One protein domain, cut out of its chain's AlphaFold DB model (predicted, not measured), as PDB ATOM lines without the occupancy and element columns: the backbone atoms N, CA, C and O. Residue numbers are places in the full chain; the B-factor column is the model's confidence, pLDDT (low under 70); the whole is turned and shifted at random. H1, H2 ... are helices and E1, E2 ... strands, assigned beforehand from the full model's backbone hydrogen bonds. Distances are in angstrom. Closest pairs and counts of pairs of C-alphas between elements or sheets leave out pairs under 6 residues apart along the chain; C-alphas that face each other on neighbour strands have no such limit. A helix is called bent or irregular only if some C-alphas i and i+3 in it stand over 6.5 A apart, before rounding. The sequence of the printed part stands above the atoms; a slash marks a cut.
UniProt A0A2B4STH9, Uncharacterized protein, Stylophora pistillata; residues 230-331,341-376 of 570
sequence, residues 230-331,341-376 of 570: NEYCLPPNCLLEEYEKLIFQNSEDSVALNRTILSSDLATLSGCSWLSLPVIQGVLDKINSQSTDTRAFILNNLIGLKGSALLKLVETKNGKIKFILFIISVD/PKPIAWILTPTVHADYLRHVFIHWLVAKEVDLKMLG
ATOM      1  N   ASN A 230       1.135  32.461  70.492       83.06
ATOM      2  CA  ASN A 230       0.663  32.510  69.111       83.06
ATOM      3  C   ASN A 230      -0.878  32.421  69.057       83.06
ATOM      4  O   ASN A 230      -1.537  32.248  70.082       83.06
ATOM      5  N   GLU A 231      -1.445  32.543  67.858       80.88
ATOM      6  CA  GLU A 231      -2.895  32.521  67.598       80.88
ATOM      7  C   GLU A 231      -3.587  31.188  67.932       80.88
ATOM      8  O   GLU A 231      -4.782  31.168  68.213       80.88
ATOM      9  N   TYR A 232      -2.840  30.081  67.969       77.69
ATOM     10  CA  TYR A 232      -3.358  28.753  68.316       77.69
ATOM     11  C   TYR A 232      -3.468  28.543  69.834       77.69
ATOM     12  O   TYR A 232      -4.069  27.573  70.289       77.69
ATOM     13  N   CYS A 233      -2.899  29.459  70.617       79.25
ATOM     14  CA  CYS A 233      -2.755  29.394  72.066       79.25
ATOM     15  C   CYS A 233      -3.766  30.301  72.799       79.25
ATOM     16  O   CYS A 233      -3.419  30.944  73.787       79.25
ATOM     17  N   LEU A 234      -5.006  30.427  72.315       73.94
ATOM     18  CA  LEU A 234      -6.014  31.279  72.958       73.94
ATOM     19  C   LEU A 234      -6.685  30.542  74.129       73.94
ATOM     20  O   LEU A 234      -7.398  29.565  73.893       73.94
ATOM     21  N   PRO A 235      -6.500  30.983  75.389       68.62
ATOM     22  CA  PRO A 235      -7.183  30.365  76.510       68.62
ATOM     23  C   PRO A 235      -8.657  30.799  76.547       68.62
ATOM     24  O   PRO A 235      -8.963  31.976  76.336       68.62
ATOM     25  N   PRO A 236      -9.589  29.888  76.863       72.38
ATOM     26  CA  PRO A 236     -10.963  30.255  77.183       72.38
ATOM     27  C   PRO A 236     -11.005  31.150  78.428       72.38
ATOM     28  O   PRO A 236     -10.632  30.730  79.523       72.38
ATOM     29  N   ASN A 237     -11.491  32.384  78.281       69.75
ATOM     30  CA  ASN A 237     -11.565  33.347  79.390       69.75
ATOM     31  C   ASN A 237     -12.534  32.922  80.516       69.75
ATOM     32  O   ASN A 237     -12.450  33.450  81.620       69.75
ATOM     33  N   CYS A 238     -13.447  31.976  80.270       75.56
ATOM     34  CA  CYS A 238     -14.530  31.632  81.196       75.56
ATOM     35  C   CYS A 238     -14.092  30.877  82.465       75.56
ATOM     36  O   CYS A 238     -14.846  30.853  83.434       75.56
ATOM     37  N   LEU A 239     -12.893  30.282  82.502       83.06
ATOM     38  CA  LEU A 239     -12.491  29.404  83.614       83.06
ATOM     39  C   LEU A 239     -11.719  30.102  84.740       83.06
ATOM     40  O   LEU A 239     -11.586  29.546  85.831       83.06
ATOM     41  N   LEU A 240     -11.243  31.331  84.518       87.12
ATOM     42  CA  LEU A 240     -10.544  32.092  85.559       87.12
ATOM     43  C   LEU A 240     -11.472  32.488  86.710       87.12
ATOM     44  O   LEU A 240     -11.032  32.521  87.853       87.12
ATOM     45  N   GLU A 241     -12.758  32.720  86.441       89.81
ATOM     46  CA  GLU A 241     -13.739  33.035  87.487       89.81
ATOM     47  C   GLU A 241     -13.998  31.844  88.417       89.81
ATOM     48  O   GLU A 241     -14.167  32.011  89.626       89.81
ATOM     49  N   GLU A 242     -14.038  30.624  87.875       91.56
ATOM     50  CA  GLU A 242     -14.194  29.413  88.685       91.56
ATOM     51  C   GLU A 242     -12.937  29.157  89.520       91.56
ATOM     52  O   GLU A 242     -13.039  28.892  90.720       91.56
ATOM     53  N   TYR A 243     -11.753  29.347  88.930       91.88
ATOM     54  CA  TYR A 243     -10.494  29.308  89.666       91.88
ATOM     55  C   TYR A 243     -10.441  30.356  90.792       91.88
ATOM     56  O   TYR A 243     -10.090  30.031  91.926       91.88
ATOM     57  N   GLU A 244     -10.862  31.594  90.515       93.50
ATOM     58  CA  GLU A 244     -10.939  32.670  91.504       93.50
ATOM     59  C   GLU A 244     -11.826  32.270  92.693       93.50
ATOM     60  O   GLU A 244     -11.456  32.457  93.859       93.50
ATOM     61  N   LYS A 245     -12.983  31.653  92.420       93.19
ATOM     62  CA  LYS A 245     -13.871  31.136  93.472       93.19
ATOM     63  C   LYS A 245     -13.176  30.059  94.306       93.19
ATOM     64  O   LYS A 245     -13.262  30.124  95.535       93.19
ATOM     65  N   LEU A 246     -12.462  29.127  93.668       92.06
ATOM     66  CA  LEU A 246     -11.730  28.059  94.356       92.06
ATOM     67  C   LEU A 246     -10.659  28.602  95.308       92.06
ATOM     68  O   LEU A 246     -10.527  28.064  96.406       92.06
ATOM     69  N   ILE A 247      -9.935  29.663  94.944       93.75
ATOM     70  CA  ILE A 247      -8.866  30.195  95.805       93.75
ATOM     71  C   ILE A 247      -9.348  31.223  96.834       93.75
ATOM     72  O   ILE A 247      -8.725  31.386  97.879       93.75
ATOM     73  N   PHE A 248     -10.433  31.959  96.577       94.75
ATOM     74  CA  PHE A 248     -10.824  33.077  97.445       94.75
ATOM     75  C   PHE A 248     -12.013  32.780  98.356       94.75
ATOM     76  O   PHE A 248     -12.122  33.381  99.433       94.75
ATOM     77  N   GLN A 249     -12.901  31.857  97.974       94.25
ATOM     78  CA  GLN A 249     -14.061  31.491  98.799       94.25
ATOM     79  C   GLN A 249     -13.746  30.439  99.867       94.25
ATOM     80  O   GLN A 249     -14.592  30.182 100.732       94.25
ATOM     81  N   ASN A 250     -12.536  29.893  99.818       92.75
ATOM     82  CA  ASN A 250     -11.982  28.899 100.719       92.75
ATOM     83  C   ASN A 250     -11.027  29.563 101.736       92.75
ATOM     84  O   ASN A 250     -10.553  30.689 101.537       92.75
ATOM     85  N   SER A 251     -10.821  28.921 102.887       91.25
ATOM     86  CA  SER A 251      -9.780  29.326 103.844       91.25
ATOM     87  C   SER A 251      -8.426  28.737 103.440       91.25
ATOM     88  O   SER A 251      -8.375  27.807 102.637       91.25
ATOM     89  N   GLU A 252      -7.336  29.270 103.997       86.75
ATOM     90  CA  GLU A 252      -5.959  28.901 103.629       86.75
ATOM     91  C   GLU A 252      -5.720  27.385 103.616       86.75
ATOM     92  O   GLU A 252      -5.248  26.837 102.622       86.75
ATOM     93  N   ASP A 253      -6.146  26.710 104.683       87.56
ATOM     94  CA  ASP A 253      -5.905  25.283 104.914       87.56
ATOM     95  C   ASP A 253      -7.066  24.394 104.447       87.56
ATOM     96  O   ASP A 253      -7.110  23.198 104.742       87.56
ATOM     97  N   SER A 254      -8.060  24.966 103.764       90.81
ATOM     98  CA  SER A 254      -9.193  24.184 103.273       90.81
ATOM     99  C   SER A 254      -8.874  23.530 101.936       90.81
ATOM    100  O   SER A 254      -8.280  24.130 101.039       90.81
ATOM    101  N   VAL A 255      -9.294  22.275 101.814       88.56
ATOM    102  CA  VAL A 255      -9.197  21.507 100.579       88.56
ATOM    103  C   VAL A 255     -10.121  22.129  99.538       88.56
ATOM    104  O   VAL A 255     -11.341  22.130  99.705       88.56
ATOM    105  N   ALA A 256      -9.535  22.618  98.450       85.31
ATOM    106  CA  ALA A 256     -10.259  23.232  97.347       85.31
ATOM    107  C   ALA A 256     -10.486  22.250  96.186       85.31
ATOM    108  O   ALA A 256     -11.515  22.326  95.515       85.31
ATOM    109  N   LEU A 257      -9.558  21.310  95.949       83.81
ATOM    110  CA  LEU A 257      -9.626  20.396  94.803       83.81
ATOM    111  C   LEU A 257      -9.061  18.997  95.123       83.81
ATOM    112  O   LEU A 257      -8.116  18.847  95.892       83.81
ATOM    113  N   ASN A 258      -9.647  17.954  94.519       75.88
ATOM    114  CA  ASN A 258      -9.161  16.561  94.533       75.88
ATOM    115  C   ASN A 258      -8.797  15.984  95.918       75.88
ATOM    116  O   ASN A 258      -7.930  15.125  96.027       75.88
ATOM    117  N   ARG A 259      -9.492  16.415  96.981       79.69
ATOM    118  CA  ARG A 259      -9.321  15.970  98.384       79.69
ATOM    119  C   ARG A 259      -7.985  16.330  99.050       79.69
ATOM    120  O   ARG A 259      -7.910  16.262 100.271       79.69
ATOM    121  N   THR A 260      -6.966  16.703  98.283       80.88
ATOM    122  CA  THR A 260      -5.598  16.919  98.774       80.88
ATOM    123  C   THR A 260      -5.061  18.313  98.486       80.88
ATOM    124  O   THR A 260      -4.149  18.739  99.184       80.88
ATOM    125  N   ILE A 261      -5.604  19.018  97.492       84.62
ATOM    126  CA  ILE A 261      -5.071  20.310  97.061       84.62
ATOM    127  C   ILE A 261      -5.741  21.404  97.878       84.62
ATOM    128  O   ILE A 261      -6.966  21.583  97.816       84.62
ATOM    129  N   LEU A 262      -4.934  22.133  98.639       90.19
ATOM    130  CA  LEU A 262      -5.409  23.239  99.452       90.19
ATOM    131  C   LEU A 262      -5.667  24.481  98.598       90.19
ATOM    132  O   LEU A 262      -5.132  24.651  97.500       90.19
ATOM    133  N   SER A 263      -6.478  25.389  99.130       89.25
ATOM    134  CA  SER A 263      -6.657  26.715  98.540       89.25
ATOM    135  C   SER A 263      -5.326  27.471  98.427       89.25
ATOM    136  O   SER A 263      -5.113  28.181  97.448       89.25
ATOM    137  N   SER A 264      -4.439  27.307  99.412       86.69
ATOM    138  CA  SER A 264      -3.087  27.875  99.425       86.69
ATOM    139  C   SER A 264      -2.176  27.278  98.357       86.69
ATOM    140  O   SER A 264      -1.463  28.020  97.684       86.69
ATOM    141  N   ASP A 265      -2.264  25.966  98.130       87.81
ATOM    142  CA  ASP A 265      -1.540  25.289  97.055       87.81
ATOM    143  C   ASP A 265      -1.970  25.824  95.695       87.81
ATOM    144  O   ASP A 265      -1.123  26.210  94.889       87.81
ATOM    145  N   LEU A 266      -3.285  25.896  95.450       87.81
ATOM    146  CA  LEU A 266      -3.808  26.457  94.210       87.81
ATOM    147  C   LEU A 266      -3.333  27.887  94.035       87.81
ATOM    148  O   LEU A 266      -2.873  28.215  92.947       87.81
ATOM    149  N   ALA A 267      -3.392  28.702  95.087       87.25
ATOM    150  CA  ALA A 267      -2.980  30.091  95.027       87.25
ATOM    151  C   ALA A 267      -1.526  30.271  94.578       87.25
ATOM    152  O   ALA A 267      -1.238  31.305  94.001       87.25
ATOM    153  N   THR A 268      -0.634  29.281  94.711       84.06
ATOM    154  CA  THR A 268       0.737  29.384  94.168       84.06
ATOM    155  C   THR A 268       0.785  29.605  92.649       84.06
ATOM    156  O   THR A 268       1.703  30.258  92.152       84.06
ATOM    157  N   LEU A 269      -0.234  29.154  91.904       83.00
ATOM    158  CA  LEU A 269      -0.375  29.440  90.470       83.00
ATOM    159  C   LEU A 269      -0.592  30.937  90.204       83.00
ATOM    160  O   LEU A 269      -0.119  31.468  89.197       83.00
ATOM    161  N   SER A 270      -1.268  31.630  91.118       78.56
ATOM    162  CA  SER A 270      -1.521  33.066  91.063       78.56
ATOM    163  C   SER A 270      -0.546  33.820  91.977       78.56
ATOM    164  O   SER A 270      -0.566  33.699  93.185       78.56
ATOM    165  N   GLY A 271       0.343  34.646  91.438       68.25
ATOM    166  CA  GLY A 271       1.175  35.530  92.273       68.25
ATOM    167  C   GLY A 271       2.468  34.938  92.862       68.25
ATOM    168  O   GLY A 271       3.343  35.733  93.209       68.25
ATOM    169  N   CYS A 272       2.671  33.614  92.888       65.38
ATOM    170  CA  CYS A 272       4.003  33.009  93.067       65.38
ATOM    171  C   CYS A 272       4.578  32.555  91.714       65.38
ATOM    172  O   CYS A 272       3.837  32.263  90.777       65.38
ATOM    173  N   SER A 273       5.905  32.551  91.565       63.53
ATOM    174  CA  SER A 273       6.572  32.114  90.326       63.53
ATOM    175  C   SER A 273       6.722  30.595  90.219       63.53
ATOM    176  O   SER A 273       6.940  30.093  89.121       63.53
ATOM    177  N   TRP A 274       6.582  29.867  91.329       67.69
ATOM    178  CA  TRP A 274       6.840  28.430  91.407       67.69
ATOM    179  C   TRP A 274       5.548  27.639  91.615       67.69
ATOM    180  O   TRP A 274       4.707  28.009  92.433       67.69
ATOM    181  N   LEU A 275       5.409  26.539  90.873       72.75
ATOM    182  CA  LEU A 275       4.307  25.589  91.010       72.75
ATOM    183  C   LEU A 275       4.562  24.663  92.197       72.75
ATOM    184  O   LEU A 275       5.632  24.061  92.287       72.75
ATOM    185  N   SER A 276       3.578  24.494  93.081       77.12
ATOM    186  CA  SER A 276       3.702  23.506  94.150       77.12
ATOM    187  C   SER A 276       3.577  22.076  93.601       77.12
ATOM    188  O   SER A 276       2.757  21.779  92.727       77.12
ATOM    189  N   LEU A 277       4.387  21.158  94.136       79.00
ATOM    190  CA  LEU A 277       4.347  19.739  93.772       79.00
ATOM    191  C   LEU A 277       2.950  19.102  93.950       79.00
ATOM    192  O   LEU A 277       2.547  18.344  93.065       79.00
ATOM    193  N   PRO A 278       2.166  19.412  95.009       80.38
ATOM    194  CA  PRO A 278       0.793  18.918  95.139       80.38
ATOM    195  C   PRO A 278      -0.121  19.327  93.980       80.38
ATOM    196  O   PRO A 278      -0.916  18.509  93.516       80.38
ATOM    197  N   VAL A 279       0.008  20.560  93.474       80.81
ATOM    198  CA  VAL A 279      -0.766  21.027  92.313       80.81
ATOM    199  C   VAL A 279      -0.375  20.239  91.072       80.81
ATOM    200  O   VAL A 279      -1.254  19.737  90.375       80.81
ATOM    201  N   ILE A 280       0.929  20.073  90.828       81.94
ATOM    202  CA  ILE A 280       1.438  19.283  89.700       81.94
ATOM    203  C   ILE A 280       0.902  17.850  89.777       81.94
ATOM    204  O   ILE A 280       0.326  17.359  88.808       81.94
ATOM    205  N   GLN A 281       1.027  17.192  90.929       82.38
ATOM    206  CA  GLN A 281       0.524  15.831  91.116       82.38
ATOM    207  C   GLN A 281      -0.991  15.756  90.888       82.38
ATOM    208  O   GLN A 281      -1.467  14.854  90.204       82.38
ATOM    209  N   GLY A 282      -1.740  16.743  91.383       79.62
ATOM    210  CA  GLY A 282      -3.177  16.854  91.168       79.62
ATOM    211  C   GLY A 282      -3.571  16.970  89.695       79.62
ATOM    212  O   GLY A 282      -4.544  16.340  89.277       79.62
ATOM    213  N   VAL A 283      -2.806  17.730  88.903       78.69
ATOM    214  CA  VAL A 283      -2.960  17.782  87.440       78.69
ATOM    215  C   VAL A 283      -2.679  16.409  86.849       78.69
ATOM    216  O   VAL A 283      -3.511  15.894  86.113       78.69
ATOM    217  N   LEU A 284      -1.549  15.789  87.187       83.12
ATOM    218  CA  LEU A 284      -1.125  14.504  86.624       83.12
ATOM    219  C   LEU A 284      -2.117  13.374  86.891       83.12
ATOM    220  O   LEU A 284      -2.483  12.649  85.965       83.12
ATOM    221  N   ASP A 285      -2.592  13.254  88.130       82.94
ATOM    222  CA  ASP A 285      -3.625  12.288  88.511       82.94
ATOM    223  C   ASP A 285      -4.881  12.496  87.663       82.94
ATOM    224  O   ASP A 285      -5.501  11.541  87.184       82.94
ATOM    225  N   LYS A 286      -5.217  13.763  87.399       79.38
ATOM    226  CA  LYS A 286      -6.342  14.131  86.550       79.38
ATOM    227  C   LYS A 286      -6.123  13.699  85.098       79.38
ATOM    228  O   LYS A 286      -6.974  12.970  84.585       79.38
ATOM    229  N   ILE A 287      -4.974  14.028  84.493       78.50
ATOM    230  CA  ILE A 287      -4.605  13.600  83.127       78.50
ATOM    231  C   ILE A 287      -4.718  12.077  83.004       78.50
ATOM    232  O   ILE A 287      -5.391  11.566  82.110       78.50
ATOM    233  N   ASN A 288      -4.099  11.356  83.940       81.88
ATOM    234  CA  ASN A 288      -4.020   9.898  83.919       81.88
ATOM    235  C   ASN A 288      -5.377   9.218  84.130       81.88
ATOM    236  O   ASN A 288      -5.601   8.128  83.599       81.88
ATOM    237  N   SER A 289      -6.277   9.841  84.897       81.00
ATOM    238  CA  SER A 289      -7.617   9.302  85.158       81.00
ATOM    239  C   SER A 289      -8.597   9.506  83.999       81.00
ATOM    240  O   SER A 289      -9.499   8.688  83.827       81.00
ATOM    241  N   GLN A 290      -8.442  10.578  83.217       77.56
ATOM    242  CA  GLN A 290      -9.425  10.975  82.204       77.56
ATOM    243  C   GLN A 290      -9.003  10.647  80.781       77.56
ATOM    244  O   GLN A 290      -9.847  10.310  79.954       77.56
ATOM    245  N   SER A 291      -7.711  10.738  80.482       75.38
ATOM    246  CA  SER A 291      -7.224  10.426  79.150       75.38
ATOM    247  C   SER A 291      -6.935   8.931  79.032       75.38
ATOM    248  O   SER A 291      -6.232   8.337  79.851       75.38
ATOM    249  N   THR A 292      -7.473   8.294  77.994       80.00
ATOM    250  CA  THR A 292      -7.136   6.904  77.649       80.00
ATOM    251  C   THR A 292      -5.881   6.809  76.785       80.00
ATOM    252  O   THR A 292      -5.275   5.743  76.701       80.00
ATOM    253  N   ASP A 293      -5.507   7.901  76.122       79.62
ATOM    254  CA  ASP A 293      -4.429   7.956  75.137       79.62
ATOM    255  C   ASP A 293      -3.216   8.779  75.590       79.62
ATOM    256  O   ASP A 293      -2.166   8.701  74.954       79.62
ATOM    257  N   THR A 294      -3.323   9.505  76.700       80.12
ATOM    258  CA  THR A 294      -2.247  10.290  77.303       80.12
ATOM    259  C   THR A 294      -1.929   9.768  78.697       80.12
ATOM    260  O   THR A 294      -2.816   9.485  79.511       80.12
ATOM    261  N   ARG A 295      -0.637   9.643  78.987       83.19
ATOM    262  CA  ARG A 295      -0.124   9.416  80.338       83.19
ATOM    263  C   ARG A 295       0.842  10.519  80.706       83.19
ATOM    264  O   ARG A 295       1.611  10.957  79.863       83.19
ATOM    265  N   ALA A 296       0.792  10.970  81.945       84.31
ATOM    266  CA  ALA A 296       1.620  12.051  82.431       84.31
ATOM    267  C   ALA A 296       2.324  11.646  83.726       84.31
ATOM    268  O   ALA A 296       1.707  11.067  84.623       84.31
ATOM    269  N   PHE A 297       3.613  11.953  83.831       84.94
ATOM    270  CA  PHE A 297       4.452  11.536  84.950       84.94
ATOM    271  C   PHE A 297       5.384  12.662  85.390       84.94
ATOM    272  O   PHE A 297       5.841  13.452  84.566       84.94
ATOM    273  N   ILE A 298       5.720  12.691  86.680       83.31
ATOM    274  CA  ILE A 298       6.875  13.455  87.162       83.31
ATOM    275  C   ILE A 298       8.106  12.603  86.909       83.31
ATOM    276  O   ILE A 298       8.196  11.499  87.449       83.31
ATOM    277  N   LEU A 299       9.048  13.093  86.107       79.94
ATOM    278  CA  LEU A 299      10.228  12.319  85.727       79.94
ATOM    279  C   LEU A 299      11.039  11.896  86.958       79.94
ATOM    280  O   LEU A 299      11.438  10.740  87.056       79.94
ATOM    281  N   ASN A 300      11.173  12.782  87.948       79.25
ATOM    282  CA  ASN A 300      11.881  12.509  89.202       79.25
ATOM    283  C   ASN A 300      11.287  11.300  89.954       79.25
ATOM    284  O   ASN A 300      12.019  10.564  90.611       79.25
ATOM    285  N   ASN A 301       9.983  11.032  89.803       78.75
ATOM    286  CA  ASN A 301       9.330   9.866  90.410       78.75
ATOM    287  C   ASN A 301       9.601   8.564  89.640       78.75
ATOM    288  O   ASN A 301       9.361   7.480  90.171       78.75
ATOM    289  N   LEU A 302      10.071   8.651  88.393       78.50
ATOM    290  CA  LEU A 302      10.347   7.497  87.539       78.50
ATOM    291  C   LEU A 302      11.781   6.982  87.673       78.50
ATOM    292  O   LEU A 302      11.994   5.789  87.479       78.50
ATOM    293  N   ILE A 303      12.736   7.839  88.051       74.50
ATOM    294  CA  ILE A 303      14.174   7.505  88.117       74.50
ATOM    295  C   ILE A 303      14.455   6.309  89.055       74.50
ATOM    296  O   ILE A 303      15.391   5.549  88.837       74.50
ATOM    297  N   GLY A 304      13.608   6.070  90.064       72.81
ATOM    298  CA  GLY A 304      13.732   4.927  90.981       72.81
ATOM    299  C   GLY A 304      12.970   3.657  90.578       72.81
ATOM    300  O   GLY A 304      13.015   2.658  91.306       72.81
ATOM    301  N   LEU A 305      12.224   3.667  89.472       79.25
ATOM    302  CA  LEU A 305      11.324   2.571  89.113       79.25
ATOM    303  C   LEU A 305      11.999   1.551  88.195       79.25
ATOM    304  O   LEU A 305      12.616   1.879  87.190       79.25
ATOM    305  N   LYS A 306      11.833   0.264  88.521       85.94
ATOM    306  CA  LYS A 306      12.305  -0.856  87.690       85.94
ATOM    307  C   LYS A 306      11.285  -1.199  86.599       85.94
ATOM    308  O   LYS A 306      10.097  -0.916  86.753       85.94
ATOM    309  N   GLY A 307      11.730  -1.881  85.538       79.38
ATOM    310  CA  GLY A 307      10.949  -2.129  84.315       79.38
ATOM    311  C   GLY A 307       9.517  -2.640  84.526       79.38
ATOM    312  O   GLY A 307       8.601  -2.142  83.887       79.38
ATOM    313  N   SER A 308       9.277  -3.552  85.475       83.38
ATOM    314  CA  SER A 308       7.920  -4.043  85.768       83.38
ATOM    315  C   SER A 308       7.017  -3.012  86.458       83.38
ATOM    316  O   SER A 308       5.807  -3.027  86.255       83.38
ATOM    317  N   ALA A 309       7.578  -2.103  87.259       81.38
ATOM    318  CA  ALA A 309       6.834  -1.000  87.868       81.38
ATOM    319  C   ALA A 309       6.519   0.092  86.837       81.38
ATOM    320  O   ALA A 309       5.401   0.605  86.822       81.38
ATOM    321  N   LEU A 310       7.467   0.388  85.937       76.44
ATOM    322  CA  LEU A 310       7.243   1.309  84.821       76.44
ATOM    323  C   LEU A 310       6.173   0.762  83.863       76.44
ATOM    324  O   LEU A 310       5.249   1.480  83.496       76.44
ATOM    325  N   LEU A 311       6.245  -0.532  83.530       79.38
ATOM    326  CA  LEU A 311       5.230  -1.218  82.727       79.38
ATOM    327  C   LEU A 311       3.851  -1.117  83.372       79.38
ATOM    328  O   LEU A 311       2.920  -0.711  82.694       79.38
ATOM    329  N   LYS A 312       3.717  -1.358  84.681       82.12
ATOM    330  CA  LYS A 312       2.431  -1.205  85.386       82.12
ATOM    331  C   LYS A 312       1.871   0.222  85.360       82.12
ATOM    332  O   LYS A 312       0.659   0.392  85.407       82.12
ATOM    333  N   LEU A 313       2.731   1.241  85.315       73.44
ATOM    334  CA  LEU A 313       2.318   2.648  85.211       73.44
ATOM    335  C   LEU A 313       1.830   3.015  83.804       73.44
ATOM    336  O   LEU A 313       0.935   3.848  83.652       73.44
ATOM    337  N   VAL A 314       2.429   2.401  82.785       73.12
ATOM    338  CA  VAL A 314       2.126   2.642  81.367       73.12
ATOM    339  C   VAL A 314       1.035   1.689  80.858       73.12
ATOM    340  O   VAL A 314       0.331   2.004  79.904       73.12
ATOM    341  N   GLU A 315       0.822   0.542  81.498       75.12
ATOM    342  CA  GLU A 315      -0.244  -0.395  81.156       75.12
ATOM    343  C   GLU A 315      -1.608   0.242  81.428       75.12
ATOM    344  O   GLU A 315      -2.084   0.362  82.558       75.12
ATOM    345  N   THR A 316      -2.268   0.672  80.355       63.50
ATOM    346  CA  THR A 316      -3.666   1.077  80.431       63.50
ATOM    347  C   THR A 316      -4.542  -0.159  80.318       63.50
ATOM    348  O   THR A 316      -4.256  -1.078  79.551       63.50
ATOM    349  N   LYS A 317      -5.650  -0.176  81.061       61.91
ATOM    350  CA  LYS A 317      -6.566  -1.317  81.049       61.91
ATOM    351  C   LYS A 317      -7.201  -1.581  79.676       61.91
ATOM    352  O   LYS A 317      -7.698  -2.680  79.518       61.91
ATOM    353  N   ASN A 318      -7.212  -0.632  78.721       60.09
ATOM    354  CA  ASN A 318      -8.013  -0.753  77.487       60.09
ATOM    355  C   ASN A 318      -7.559   0.092  76.260       60.09
ATOM    356  O   ASN A 318      -8.348   0.243  75.328       60.09
ATOM    357  N   GLY A 319      -6.345   0.665  76.196       67.06
ATOM    358  CA  GLY A 319      -5.996   1.594  75.102       67.06
ATOM    359  C   GLY A 319      -4.522   1.670  74.693       67.06
ATOM    360  O   GLY A 319      -3.606   1.486  75.492       67.06
ATOM    361  N   LYS A 320      -4.286   1.991  73.413       77.81
ATOM    362  CA  LYS A 320      -2.959   2.349  72.897       77.81
ATOM    363  C   LYS A 320      -2.640   3.777  73.340       77.81
ATOM    364  O   LYS A 320      -3.300   4.714  72.891       77.81
ATOM    365  N   ILE A 321      -1.636   3.938  74.198       76.50
ATOM    366  CA  ILE A 321      -1.113   5.260  74.553       76.50
ATOM    367  C   ILE A 321      -0.551   5.905  73.289       76.50
ATOM    368  O   ILE A 321       0.268   5.311  72.586       76.50
ATOM    369  N   LYS A 322      -1.016   7.117  72.999       77.38
ATOM    370  CA  LYS A 322      -0.523   7.962  71.911       77.38
ATOM    371  C   LYS A 322       0.488   8.983  72.417       77.38
ATOM    372  O   LYS A 322       1.406   9.331  71.680       77.38
ATOM    373  N   PHE A 323       0.330   9.448  73.655       75.81
ATOM    374  CA  PHE A 323       1.130  10.529  74.214       75.81
ATOM    375  C   PHE A 323       1.632  10.196  75.616       75.81
ATOM    376  O   PHE A 323       0.894   9.686  76.458       75.81
ATOM    377  N   ILE A 324       2.892  10.534  75.870       77.75
ATOM    378  CA  ILE A 324       3.473  10.528  77.208       77.75
ATOM    379  C   ILE A 324       3.975  11.940  77.492       77.75
ATOM    380  O   ILE A 324       4.709  12.514  76.688       77.75
ATOM    381  N   LEU A 325       3.541  12.505  78.613       79.88
ATOM    382  CA  LEU A 325       3.966  13.796  79.125       79.88
ATOM    383  C   LEU A 325       4.894  13.567  80.318       79.88
ATOM    384  O   LEU A 325       4.528  12.891  81.276       79.88
ATOM    385  N   PHE A 326       6.078  14.168  80.280       80.81
ATOM    386  CA  PHE A 326       6.984  14.197  81.420       80.81
ATOM    387  C   PHE A 326       7.056  15.619  81.963       80.81
ATOM    388  O   PHE A 326       7.318  16.559  81.215       80.81
ATOM    389  N   ILE A 327       6.815  15.766  83.261       77.19
ATOM    390  CA  ILE A 327       7.079  16.995  84.004       77.19
ATOM    391  C   ILE A 327       8.386  16.779  84.755       77.19
ATOM    392  O   ILE A 327       8.509  15.834  85.535       77.19
ATOM    393  N   ILE A 328       9.365  17.634  84.495       74.38
ATOM    394  CA  ILE A 328      10.685  17.556  85.114       74.38
ATOM    395  C   ILE A 328      10.773  18.686  86.130       74.38
ATOM    396  O   ILE A 328      10.530  19.842  85.785       74.38
ATOM    397  N   SER A 329      11.088  18.344  87.379       70.75
ATOM    398  CA  SER A 329      11.502  19.346  88.358       70.75
ATOM    399  C   SER A 329      12.998  19.527  88.181       70.75
ATOM    400  O   SER A 329      13.767  18.620  88.503       70.75
ATOM    401  N   VAL A 330      13.369  20.655  87.591       65.31
ATOM    402  CA  VAL A 330      14.752  21.027  87.319       65.31
ATOM    403  C   VAL A 330      15.205  21.936  88.455       65.31
ATOM    404  O   VAL A 330      14.612  22.996  88.644       65.31
ATOM    405  N   ASP A 331      16.215  21.509  89.210       57.75
ATOM    406  CA  ASP A 331      16.997  22.429  90.041       57.75
ATOM    407  C   ASP A 331      17.896  23.261  89.106       57.75
ATOM    408  O   ASP A 331      18.274  22.761  88.044       57.75
ATOM    409  N   PRO A 341      10.122  21.238  68.216       63.03
ATOM    410  CA  PRO A 341       9.415  21.666  67.010       63.03
ATOM    411  C   PRO A 341       9.079  23.164  67.042       63.03
ATOM    412  O   PRO A 341       8.619  23.667  68.065       63.03
ATOM    413  N   LYS A 342       9.232  23.866  65.908       70.56
ATOM    414  CA  LYS A 342       8.988  25.322  65.804       70.56
ATOM    415  C   LYS A 342       7.681  25.808  66.465       70.56
ATOM    416  O   LYS A 342       7.749  26.816  67.164       70.56
ATOM    417  N   PRO A 343       6.524  25.119  66.331       65.88
ATOM    418  CA  PRO A 343       5.269  25.571  66.946       65.88
ATOM    419  C   PRO A 343       5.294  25.635  68.481       65.88
ATOM    420  O   PRO A 343       4.511  26.371  69.078       65.88
ATOM    421  N   ILE A 344       6.194  24.879  69.116       68.19
ATOM    422  CA  ILE A 344       6.310  24.758  70.573       68.19
ATOM    423  C   ILE A 344       7.674  25.212  71.112       68.19
ATOM    424  O   ILE A 344       7.948  25.069  72.298       68.19
ATOM    425  N   ALA A 345       8.516  25.814  70.265       71.44
ATOM    426  CA  ALA A 345       9.839  26.307  70.651       71.44
ATOM    427  C   ALA A 345       9.784  27.396  71.740       71.44
ATOM    428  O   ALA A 345      10.729  27.547  72.504       71.44
ATOM    429  N   TRP A 346       8.657  28.106  71.864       75.25
ATOM    430  CA  TRP A 346       8.427  29.107  72.911       75.25
ATOM    431  C   TRP A 346       8.438  28.522  74.337       75.25
ATOM    432  O   TRP A 346       8.634  29.261  75.295       75.25
ATOM    433  N   ILE A 347       8.265  27.203  74.499       70.12
ATOM    434  CA  ILE A 347       8.382  26.525  75.803       70.12
ATOM    435  C   ILE A 347       9.832  26.550  76.314       70.12
ATOM    436  O   ILE A 347      10.050  26.534  77.522       70.12
ATOM    437  N   LEU A 348      10.819  26.653  75.415       66.44
ATOM    438  CA  LEU A 348      12.235  26.764  75.776       66.44
ATOM    439  C   LEU A 348      12.605  28.137  76.359       66.44
ATOM    440  O   LEU A 348      13.686  28.288  76.920       66.44
ATOM    441  N   THR A 349      11.718  29.132  76.258       64.75
ATOM    442  CA  THR A 349      11.875  30.460  76.869       64.75
ATOM    443  C   THR A 349      10.791  30.696  77.930       64.75
ATOM    444  O   THR A 349       9.977  31.624  77.819       64.75
ATOM    445  N   PRO A 350      10.752  29.868  78.995       62.47
ATOM    446  CA  PRO A 350       9.633  29.829  79.932       62.47
ATOM    447  C   PRO A 350       9.425  31.157  80.661       62.47
ATOM    448  O   PRO A 350       8.299  31.471  81.029       62.47
ATOM    449  N   THR A 351      10.461  31.983  80.820       69.12
ATOM    450  CA  THR A 351      10.373  33.283  81.503       69.12
ATOM    451  C   THR A 351       9.445  34.275  80.796       69.12
ATOM    452  O   THR A 351       8.721  35.009  81.465       69.12
ATOM    453  N   VAL A 352       9.393  34.267  79.459       76.12
ATOM    454  CA  VAL A 352       8.546  35.189  78.675       76.12
ATOM    455  C   VAL A 352       7.073  34.767  78.711       76.12
ATOM    456  O   VAL A 352       6.177  35.613  78.692       76.12
ATOM    457  N   HIS A 353       6.812  33.460  78.804       80.56
ATOM    458  CA  HIS A 353       5.468  32.875  78.726       80.56
ATOM    459  C   HIS A 353       5.011  32.195  80.026       80.56
ATOM    460  O   HIS A 353       4.017  31.469  80.021       80.56
ATOM    461  N   ALA A 354       5.678  32.452  81.153       81.81
ATOM    462  CA  ALA A 354       5.363  31.829  82.440       81.81
ATOM    463  C   ALA A 354       3.917  32.102  82.874       81.81
ATOM    464  O   ALA A 354       3.213  31.202  83.326       81.81
ATOM    465  N   ASP A 355       3.442  33.340  82.704       84.94
ATOM    466  CA  ASP A 355       2.053  33.702  83.010       84.94
ATOM    467  C   ASP A 355       1.061  32.921  82.142       84.94
ATOM    468  O   ASP A 355       0.049  32.439  82.651       84.94
ATOM    469  N   TYR A 356       1.385  32.747  80.857       87.38
ATOM    470  CA  TYR A 356       0.593  31.953  79.923       87.38
ATOM    471  C   TYR A 356       0.533  30.489  80.333       87.38
ATOM    472  O   TYR A 356      -0.560  29.955  80.491       87.38
ATOM    473  N   LEU A 357       1.676  29.861  80.599       84.88
ATOM    474  CA  LEU A 357       1.715  28.470  81.044       84.88
ATOM    475  C   LEU A 357       0.896  28.261  82.315       84.88
ATOM    476  O   LEU A 357       0.113  27.317  82.386       84.88
ATOM    477  N   ARG A 358       0.992  29.170  83.290       86.19
ATOM    478  CA  ARG A 358       0.172  29.100  84.507       86.19
ATOM    479  C   ARG A 358      -1.324  29.193  84.208       86.19
ATOM    480  O   ARG A 358      -2.094  28.454  84.812       86.19
ATOM    481  N   HIS A 359      -1.734  30.013  83.241       87.56
ATOM    482  CA  HIS A 359      -3.127  30.051  82.777       87.56
ATOM    483  C   HIS A 359      -3.557  28.743  82.103       87.56
ATOM    484  O   HIS A 359      -4.658  28.266  82.371       87.56
ATOM    485  N   VAL A 360      -2.694  28.126  81.288       86.50
ATOM    486  CA  VAL A 360      -2.955  26.796  80.707       86.50
ATOM    487  C   VAL A 360      -3.137  25.750  81.813       86.50
ATOM    488  O   VAL A 360      -4.092  24.978  81.783       86.50
ATOM    489  N   PHE A 361      -2.275  25.758  82.832       85.62
ATOM    490  CA  PHE A 361      -2.389  24.852  83.977       85.62
ATOM    491  C   PHE A 361      -3.683  25.066  84.768       85.62
ATOM    492  O   PHE A 361      -4.360  24.092  85.100       85.62
ATOM    493  N   ILE A 362      -4.056  26.321  85.039       87.94
ATOM    494  CA  ILE A 362      -5.341  26.657  85.669       87.94
ATOM    495  C   ILE A 362      -6.498  26.121  84.826       87.94
ATOM    496  O   ILE A 362      -7.407  25.493  85.365       87.94
ATOM    497  N   HIS A 363      -6.446  26.314  83.508       86.94
ATOM    498  CA  HIS A 363      -7.465  25.795  82.607       86.94
ATOM    499  C   HIS A 363      -7.582  24.275  82.723       86.94
ATOM    500  O   HIS A 363      -8.681  23.772  82.927       86.94
ATOM    501  N   TRP A 364      -6.476  23.531  82.668       85.62
ATOM    502  CA  TRP A 364      -6.516  22.071  82.797       85.62
ATOM    503  C   TRP A 364      -7.067  21.601  84.148       85.62
ATOM    504  O   TRP A 364      -7.811  20.619  84.212       85.62
ATOM    505  N   LEU A 365      -6.743  22.320  85.226       84.06
ATOM    506  CA  LEU A 365      -7.264  22.046  86.565       84.06
ATOM    507  C   LEU A 365      -8.780  22.246  86.646       84.06
ATOM    508  O   LEU A 365      -9.487  21.378  87.162       84.06
ATOM    509  N   VAL A 366      -9.272  23.380  86.143       86.12
ATOM    510  CA  VAL A 366     -10.680  23.784  86.260       86.12
ATOM    511  C   VAL A 366     -11.563  23.070  85.243       86.12
ATOM    512  O   VAL A 366     -12.578  22.489  85.626       86.12
ATOM    513  N   ALA A 367     -11.154  23.039  83.971       83.44
ATOM    514  CA  ALA A 367     -11.879  22.363  82.892       83.44
ATOM    515  C   ALA A 367     -12.015  20.863  83.148       83.44
ATOM    516  O   ALA A 367     -12.897  20.220  82.584       83.44
ATOM    517  N   LYS A 368     -11.141  20.300  83.999       75.56
ATOM    518  CA  LYS A 368     -11.029  18.857  84.212       75.56
ATOM    519  C   LYS A 368     -10.772  18.152  82.873       75.56
ATOM    520  O   LYS A 368     -11.351  17.097  82.634       75.56
ATOM    521  N   GLU A 369      -9.949  18.753  82.018       76.75
ATOM    522  CA  GLU A 369      -9.542  18.228  80.714       76.75
ATOM    523  C   GLU A 369      -8.209  18.862  80.290       76.75
ATOM    524  O   GLU A 369      -7.961  20.043  80.542       76.75
ATOM    525  N   VAL A 370      -7.350  18.078  79.638       75.50
ATOM    526  CA  VAL A 370      -6.076  18.553  79.083       75.50
ATOM    527  C   VAL A 370      -6.258  18.839  77.604       75.50
ATOM    528  O   VAL A 370      -6.242  17.924  76.782       75.50
ATOM    529  N   ASP A 371      -6.370  20.116  77.259       78.62
ATOM    530  CA  ASP A 371      -6.346  20.537  75.864       78.62
ATOM    531  C   ASP A 371      -4.910  20.857  75.430       78.62
ATOM    532  O   ASP A 371      -4.364  21.926  75.719       78.62
ATOM    533  N   LEU A 372      -4.282  19.914  74.723       77.38
ATOM    534  CA  LEU A 372      -2.939  20.093  74.163       77.38
ATOM    535  C   LEU A 372      -2.901  21.139  73.037       77.38
ATOM    536  O   LEU A 372      -1.810  21.605  72.692       77.38
ATOM    537  N   LYS A 373      -4.051  21.551  72.483       80.50
ATOM    538  CA  LYS A 373      -4.104  22.647  71.502       80.50
ATOM    539  C   LYS A 373      -3.631  23.958  72.114       80.50
ATOM    540  O   LYS A 373      -2.949  24.713  71.431       80.50
ATOM    541  N   MET A 374      -3.852  24.158  73.416       82.12
ATOM    542  CA  MET A 374      -3.339  25.314  74.164       82.12
ATOM    543  C   MET A 374      -1.806  25.368  74.215       82.12
ATOM    544  O   MET A 374      -1.233  26.404  74.538       82.12
ATOM    545  N   LEU A 375      -1.113  24.276  73.891       80.75
ATOM    546  CA  LEU A 375       0.339  24.287  73.736       80.75
ATOM    547  C   LEU A 375       0.782  24.583  72.298       80.75
ATOM    548  O   LEU A 375       1.974  24.551  72.030       80.75
ATOM    549  N   GLY A 376      -0.133  24.859  71.365       73.31
ATOM    550  CA  GLY A 376       0.173  25.055  69.944       73.31
ATOM    551  C   GLY A 376       0.245  23.750  69.144       73.31
ATOM    552  O   GLY A 376       0.709  23.748  68.004       73.31
TER     553      GLY A 376
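AT A GLANCE: This is residues 230 to 331 and 341 to 376 of the 570 residues of an uncharacterized protein of Stylophora pistillata (UniProt A0A2B4STH9). A short ribbon of two parallel strands, E2 and E3, packs on helix H3; on the side of H3 away from the ribbon a longer, kinked helix, H7, packs with its residues 361 to 365 on H3 and with its residues 362 to 367 on H1, at steep angles to both. H4 and H5, between the two strands in the chain, make a loop at the far end from H1, while short H6 and H8 sit near H7. The printed part has 138 residues with eight named helices and three named strands, in the order H1 E1 H2 H3 E2 H4 H5 E3 H6 H7 H8. It is mostly helix and compact, with a radius of gyration of the C-alphas of 15.7 A and spans of 43 by 38 by 32 A.

HOW THE PARTS SIT: E2, residues 294 to 298, and E3, residues 323 to 327, are parallel neighbours at 19 degrees, with N 297 and O 325 2.9 A apart and N 327 and O 297 2.8 A apart. With H4, residues 299 to 302, and H5, residues 307 to 314, they form a strand-helix-strand unit, two parallel neighbour strands with helices between, and its crossover is right-handed. The closest C-alphas of H4 and H5, Leu 302 and Leu 310, are 7.4 A apart: close but not clearly touching. H3, residues 277 to 290, comes closest to E2 at the C-alphas of Asn 288 and Arg 295, 5.3 A. H7, residues 350 to 367, touches H3 at a steep tilt of 52 degrees, the same way, closest at the C-alphas of Val 283 and Leu 365, 6.1 A. H1, residues 237 to 248, touches H7 about perpendicular at 82 degrees, closest at the C-alphas of Leu 239 and His 363, 6.3 A. H2, residues 263 to 267, touches H1, with the closest C-alphas, Ile 247 and Ser 263, 4.9 A apart, and only just touches H3, with 3 pairs of C-alphas within 8 A. E1, residues 255 to 257, pairs with no named strand. H6, residues 342 to 348, and H8, residues 372 to 375, are each close to H7 but not clearly touching, with closest C-alphas 7.5 and 6.7 A away. Every O i to N i+4 pair is within hydrogen-bond range in H2, H3 and H5, against 6 of 8 in H1, 12 of 14 in H7 and 0 of 3 in H6, where 3 of 4 O i to N i+3 pairs are; H4 and H8 are too short for an i+4 pair.

IN THESE COORDINATES: E2 measures 13.8 A and E3 13.2 A from first to last C-alpha; H7 measures 23.0 A, H3 20.0 A and H1 18.1 A. H1 begins at C-alpha 237, (-11.565, 33.347, 79.390), E2 at C-alpha 294, (-2.247, 10.290, 77.303), and H8 ends at C-alpha 375, (0.339, 24.287, 73.736). H6 and H7 are irregular: C-alphas 343 and 346 are 7.6 A apart, and C-alphas 352 and 355 are 7.9 A apart.

THE WHOLE: The two C-alphas farthest apart, Gln 249 and Gly 307, are 44.3 A apart. Residues 332 to 340 are not printed, and C-alphas 331 and 341 are 24.3 A apart across this cut, in the link from E3 to H6. Of the links that are printed whole, none is long. The mean pLDDT of the printed part is 79.4, and 19 residues are under 70, among them 271 to 274, 316 to 319 and 348 to 351.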